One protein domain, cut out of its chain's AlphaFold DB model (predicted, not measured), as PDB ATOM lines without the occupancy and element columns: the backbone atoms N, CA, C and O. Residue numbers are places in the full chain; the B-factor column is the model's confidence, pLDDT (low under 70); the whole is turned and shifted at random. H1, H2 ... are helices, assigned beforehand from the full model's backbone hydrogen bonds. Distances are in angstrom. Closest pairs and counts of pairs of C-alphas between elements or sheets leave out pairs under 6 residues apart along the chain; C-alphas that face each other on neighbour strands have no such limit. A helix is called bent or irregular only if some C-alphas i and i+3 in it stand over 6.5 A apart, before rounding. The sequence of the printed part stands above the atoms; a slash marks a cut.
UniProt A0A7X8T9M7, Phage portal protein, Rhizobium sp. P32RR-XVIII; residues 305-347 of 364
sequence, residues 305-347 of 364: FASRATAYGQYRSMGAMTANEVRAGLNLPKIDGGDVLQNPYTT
ATOM      1  N   PHE A 305      46.785 -97.659 -38.935       65.88
ATOM      2  CA  PHE A 305      45.571 -98.166 -38.301       65.88
ATOM      3  C   PHE A 305      45.805 -99.456 -37.502       65.88
ATOM      4  O   PHE A 305      45.106 -99.669 -36.508       65.88
ATOM      5  N   ALA A 306      46.762-100.302 -37.899       73.62
ATOM      6  CA  ALA A 306      47.000-101.600 -37.268       73.62
ATOM      7  C   ALA A 306      47.716-101.441 -35.922       73.62
ATOM      8  O   ALA A 306      47.246-101.966 -34.903       73.62
ATOM      9  N   SER A 307      48.787-100.644 -35.882       73.56
ATOM     10  CA  SER A 307      49.472-100.332 -34.622       73.56
ATOM     11  C   SER A 307      48.571 -99.542 -33.679       73.56
ATOM     12  O   SER A 307      48.523 -99.844 -32.486       73.56
ATOM     13  N   ARG A 308      47.764 -98.604 -34.197       74.81
ATOM     14  CA  ARG A 308      46.816 -97.847 -33.365       74.81
ATOM     15  C   ARG A 308      45.715 -98.729 -32.773       74.81
ATOM     16  O   ARG A 308      45.386 -98.579 -31.598       74.81
ATOM     17  N   ALA A 309      45.156 -99.660 -33.549       80.31
ATOM     18  CA  ALA A 309      44.172-100.616 -33.038       80.31
ATOM     19  C   ALA A 309      44.774-101.514 -31.944       80.31
ATOM     20  O   ALA A 309      44.141-101.738 -30.911       80.31
ATOM     21  N   THR A 310      46.017-101.962 -32.139       84.75
ATOM     22  CA  THR A 310      46.757-102.761 -31.153       84.75
ATOM     23  C   THR A 310      46.998-101.974 -29.862       84.75
ATOM     24  O   THR A 310      46.677-102.468 -28.780       84.75
ATOM     25  N   ALA A 311      47.475-100.730 -29.966       83.31
ATOM     26  CA  ALA A 311      47.721 -99.854 -28.822       83.31
ATOM     27  C   ALA A 311      46.435 -99.553 -28.036       83.31
ATOM     28  O   ALA A 311      46.401 -99.746 -26.821       83.31
ATOM     29  N   TYR A 312      45.340 -99.171 -28.707       86.62
ATOM     30  CA  TYR A 312      44.051 -98.977 -28.031       86.62
ATOM     31  C   TYR A 312      43.536-100.261 -27.375       86.62
ATOM     32  O   TYR A 312      42.984-100.208 -26.277       86.62
ATOM     33  N   GLY A 313      43.751-101.420 -28.004       86.38
ATOM     34  CA  GLY A 313      43.445-102.718 -27.406       86.38
ATOM     35  C   GLY A 313      44.207-102.961 -26.099       86.38
ATOM     36  O   GLY A 313      43.610-103.431 -25.130       86.38
ATOM     37  N   GLN A 314      45.492-102.601 -26.050       87.88
ATOM     38  CA  GLN A 314      46.337-102.706 -24.854       87.88
ATOM     39  C   GLN A 314      45.938-101.700 -23.766       87.88
ATOM     40  O   GLN A 314      45.796-102.079 -22.605       87.88
ATOM     41  N   TYR A 315      45.698-100.432 -24.114       88.00
ATOM     42  CA  TYR A 315      45.253 -99.424 -23.143       88.00
ATOM     43  C   TYR A 315      43.894 -99.770 -22.535       88.00
ATOM     44  O   TYR A 315      43.684 -99.605 -21.332       88.00
ATOM     45  N   ARG A 316      42.981-100.320 -23.342       88.19
ATOM     46  CA  ARG A 316      41.682-100.782 -22.854       88.19
ATOM     47  C   ARG A 316      41.805-102.036 -21.988       88.19
ATOM     48  O   ARG A 316      41.078-102.165 -21.008       88.19
ATOM     49  N   SER A 317      42.721-102.955 -22.304       85.88
ATOM     50  CA  SER A 317      42.915-104.170 -21.502       85.88
ATOM     51  C   SER A 317      43.552-103.899 -20.137       85.88
ATOM     52  O   SER A 317      43.175-104.550 -19.165       85.88
ATOM     53  N   MET A 318      44.448-102.914 -20.031       87.12
ATOM     54  CA  MET A 318      45.049-102.505 -18.753       87.12
ATOM     55  C   MET A 318      44.166-101.560 -17.920       87.12
ATOM     56  O   MET A 318      44.552-101.194 -16.815       87.12
ATOM     57  N   GLY A 319      43.004-101.148 -18.440       84.62
ATOM     58  CA  GLY A 319      42.105-100.215 -17.754       84.62
ATOM     59  C   GLY A 319      42.599 -98.765 -17.745       84.62
ATOM     60  O   GLY A 319      42.236 -98.015 -16.850       84.62
ATOM     61  N   ALA A 320      43.417 -98.364 -18.725       84.38
ATOM     62  CA  ALA A 320      43.876 -96.982 -18.887       84.38
ATOM     63  C   ALA A 320      42.925 -96.123 -19.740       84.38
ATOM     64  O   ALA A 320      42.964 -94.901 -19.648       84.38
ATOM     65  N   MET A 321      42.094 -96.751 -20.581       87.50
ATOM     66  CA  MET A 321      41.109 -96.072 -21.428       87.50
ATOM     67  C   MET A 321      39.761 -96.795 -21.425       87.50
ATOM     68  O   MET A 321      39.686 -98.026 -21.484       87.50
ATOM     69  N   THR A 322      38.692 -96.010 -21.430       90.75
ATOM     70  CA  THR A 322      37.304 -96.434 -21.627       90.75
ATOM     71  C   THR A 322      36.998 -96.666 -23.112       90.75
ATOM     72  O   THR A 322      37.746 -96.268 -24.010       90.75
ATOM     73  N   ALA A 323      35.863 -97.306 -23.413       86.44
ATOM     74  CA  ALA A 323      35.434 -97.476 -24.802       86.44
ATOM     75  C   ALA A 323      35.129 -96.126 -25.475       86.44
ATOM     76  O   ALA A 323      35.436 -95.953 -26.655       86.44
ATOM     77  N   ASN A 324      34.568 -95.164 -24.741       87.25
ATOM     78  CA  ASN A 324      34.265 -93.835 -25.269       87.25
ATOM     79  C   ASN A 324      35.514 -92.983 -25.517       87.25
ATOM     80  O   ASN A 324      35.520 -92.211 -26.473       87.25
ATOM     81  N   GLU A 325      36.588 -93.157 -24.746       83.62
ATOM     82  CA  GLU A 325      37.877 -92.501 -25.016       83.62
ATOM     83  C   GLU A 325      38.551 -93.061 -26.273       83.62
ATOM     84  O   GLU A 325      39.016 -92.291 -27.115       83.62
ATOM     85  N   VAL A 326      38.518 -94.384 -26.473       85.38
ATOM     86  CA  VAL A 326      38.983 -95.006 -27.727       85.38
ATOM     87  C   VAL A 326      38.151 -94.513 -28.916       85.38
ATOM     88  O   VAL A 326      38.698 -94.164 -29.962       85.38
ATOM     89  N   ARG A 327      36.822 -94.437 -28.769       86.31
ATOM     90  CA  ARG A 327      35.921 -93.925 -29.814       86.31
ATOM     91  C   ARG A 327      36.188 -92.457 -30.121       86.31
ATOM     92  O   ARG A 327      36.284 -92.120 -31.295       86.31
ATOM     93  N   ALA A 328      36.402 -91.621 -29.107       80.75
ATOM     94  CA  ALA A 328      36.787 -90.226 -29.294       80.75
ATOM     95  C   ALA A 328      38.109 -90.102 -30.072       80.75
ATOM     96  O   ALA A 328      38.172 -89.347 -31.039       80.75
ATOM     97  N   GLY A 329      39.129 -90.901 -29.734       74.31
ATOM     98  CA  GLY A 329      40.400 -90.942 -30.473       74.31
ATOM     99  C   GLY A 329      40.269 -91.410 -31.930       74.31
ATOM    100  O   GLY A 329      41.044 -91.004 -32.797       74.31
ATOM    101  N   LEU A 330      39.249 -92.221 -32.230       77.38
ATOM    102  CA  LEU A 330      38.902 -92.676 -33.580       77.38
ATOM    103  C   LEU A 330      37.872 -91.779 -34.295       77.38
ATOM    104  O   LEU A 330      37.445 -92.130 -35.394       77.38
ATOM    105  N   ASN A 331      37.485 -90.638 -33.714       72.56
ATOM    106  CA  ASN A 331      36.413 -89.759 -34.207       72.56
ATOM    107  C   ASN A 331      35.054 -90.470 -34.385       72.56
ATOM    108  O   ASN A 331      34.303 -90.192 -35.318       72.56
ATOM    109  N   LEU A 332      34.736 -91.399 -33.488       77.69
ATOM    110  CA  LEU A 332      33.460 -92.105 -33.429       77.69
ATOM    111  C   LEU A 332      32.567 -91.506 -32.328       77.69
ATOM    112  O   LEU A 332      33.072 -91.132 -31.267       77.69
ATOM    113  N   PRO A 333      31.235 -91.452 -32.528       80.75
ATOM    114  CA  PRO A 333      30.314 -90.945 -31.515       80.75
ATOM    115  C   PRO A 333      30.340 -91.830 -30.268       80.75
ATOM    116  O   PRO A 333      30.506 -93.047 -30.385       80.75
ATOM    117  N   LYS A 334      30.150 -91.237 -29.087       90.88
ATOM    118  CA  LYS A 334      30.053 -91.976 -27.819       90.88
ATOM    119  C   LYS A 334      28.894 -92.980 -27.844       90.88
ATOM    120  O   LYS A 334      27.924 -92.793 -28.573       90.88
ATOM    121  N   ILE A 335      29.022 -94.039 -27.054       89.06
ATOM    122  CA  ILE A 335      27.970 -95.030 -26.809       89.06
ATOM    123  C   ILE A 335      27.609 -95.047 -25.324       89.06
ATOM    124  O   ILE A 335      28.468 -94.822 -24.464       89.06
ATOM    125  N   ASP A 336      26.346 -95.345 -25.033       87.62
ATOM    126  CA  ASP A 336      25.871 -95.516 -23.662       87.62
ATOM    127  C   ASP A 336      26.568 -96.712 -22.999       87.62
ATOM    128  O   ASP A 336      26.795 -97.751 -23.622       87.62
ATOM    129  N   GLY A 337      26.971 -96.542 -21.736       84.62
ATOM    130  CA  GLY A 337      27.779 -97.530 -21.006       84.62
ATOM    131  C   GLY A 337      29.247 -97.614 -21.454       84.62
ATOM    132  O   GLY A 337      29.982 -98.479 -20.985       84.62
ATOM    133  N   GLY A 338      29.695 -96.726 -22.348       82.38
ATOM    134  CA  GLY A 338      31.057 -96.719 -22.887       82.38
ATOM    135  C   GLY A 338      32.128 -96.104 -21.980       82.38
ATOM    136  O   GLY A 338      33.309 -96.269 -22.280       82.38
ATOM    137  N   ASP A 339      31.747 -95.440 -20.885       86.94
ATOM    138  CA  ASP A 339      32.651 -94.758 -19.937       86.94
ATOM    139  C   ASP A 339      33.116 -95.672 -18.779       86.94
ATOM    140  O   ASP A 339      33.448 -95.209 -17.691       86.94
ATOM    141  N   VAL A 340      33.130 -96.991 -18.998       85.69
ATOM    142  CA  VAL A 340      33.563 -97.987 -18.004       85.69
ATOM    143  C   VAL A 340      34.954 -98.519 -18.351       85.69
ATOM    144  O   VAL A 340      35.223 -98.911 -19.493       85.69
ATOM    145  N   LEU A 341      35.834 -98.576 -17.348       84.38
ATOM    146  CA  LEU A 341      37.146 -99.216 -17.439       84.38
ATOM    147  C   LEU A 341      36.987-100.734 -17.295       84.38
ATOM    148  O   LEU A 341      37.050-101.287 -16.199       84.38
ATOM    149  N   GLN A 342      36.739-101.408 -18.418       78.56
ATOM    150  CA  GLN A 342      36.596-102.861 -18.476       78.56
ATOM    151  C   GLN A 342      37.543-103.455 -19.516       78.56
ATOM    152  O   GLN A 342      37.554-103.032 -20.677       78.56
ATOM    153  N   ASN A 343      38.280-104.491 -19.116       79.38
ATOM    154  CA  ASN A 343      39.126-105.235 -20.033       79.38
ATOM    155  C   ASN A 343      38.246-106.049 -21.016       79.38
ATOM    156  O   ASN A 343      37.488-106.915 -20.569       79.38
ATOM    157  N   PRO A 344      38.340-105.814 -22.346       71.81
ATOM    158  CA  PRO A 344      37.563-106.533 -23.363       71.81
ATOM    159  C   PRO A 344      37.734-108.050 -23.321       71.81
ATOM    160  O   PRO A 344      36.860-108.774 -23.784       71.81
ATOM    161  N   TYR A 345      38.880-108.513 -22.827       76.62
ATOM    162  CA  TYR A 345      39.283-109.913 -22.864       76.62
ATOM    163  C   TYR A 345      38.875-110.682 -21.603       76.62
ATOM    164  O   TYR A 345      39.075-111.893 -21.542       76.62
ATOM    165  N   THR A 346      38.289-110.013 -20.603       74.94
ATOM    166  CA  THR A 346      37.809-110.658 -19.376       74.94
ATOM    167  C   THR A 346      36.296-110.525 -19.257       74.94
ATOM    168  O   THR A 346      35.761-109.430 -19.083       74.94
ATOM    169  N   THR A 347      35.588-111.650 -19.287       59.50
ATOM    170  CA  THR A 347      34.165-111.718 -18.948       59.50
ATOM    171  C   THR A 347      34.001-111.804 -17.430       59.50
ATOM    172  O   THR A 347      33.772-112.870 -16.862       59.50
TER     173      THR A 347
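AT A GLANCE: This is residues 305 to 347 of the 364 residues of the protein "Phage portal protein" of Rhizobium sp. P32RR-XVIII (UniProt A0A7X8T9M7). A 13-residue helix, H1, has a shorter helix, H2, folded back beside it, and a long loop, residues 330 to 347, wraps round the side of H2 away from H1 and returns to the end of H1 near Ser 317. The two helices sit close to each other with few contacts between them, joined by a tight link, residues 318 to 322. The printed part has 43 residues with two named helices, H1 then H2, and no named strand; the class is all helix, though 20 of the 43 residues, under half, are in named elements. The whole is compact, with a radius of gyration of the C-alphas of 9.9 A, and spans 25 by 24 by 15 A.

HOW THE PARTS SIT: H1, residues 305 to 317, and H2, residues 323 to 329, are close but not clearly touching, with 2 pairs of C-alphas within 8 A. Their closest C-alphas, those of Tyr 312 and Val 326, are 6.4 A apart, and their centres are 11.3 A apart. They run opposite ways at a steep tilt of 35.3 degrees, only just more than shallow. A tight link of 5 residues joins them. In H1 and H2 every O i to N i+4 pair is within hydrogen-bond range.

IN THESE COORDINATES: H1 runs from C-alpha 305 at (45.571, -98.166, -38.301) to C-alpha 317 at (42.915, -104.170, -21.502), 18.0 A from first to last C-alpha. H2 measures 10.0 A from C-alpha 323 to C-alpha 329, which is at (40.400, -90.942, -30.473). Neither helix is bent or irregular.

THE WHOLE: The two C-alphas farthest apart, those of Asn 331 and Thr 347, are 26.8 A apart. Residues 330 to 347, 18 residues with no named element, have C-alphas 8 to 16 A from the mean of all C-alphas. The printed part has no cut. Its mean pLDDT is 81.8, and residues 305 and 347 are under 70 in this predicted model.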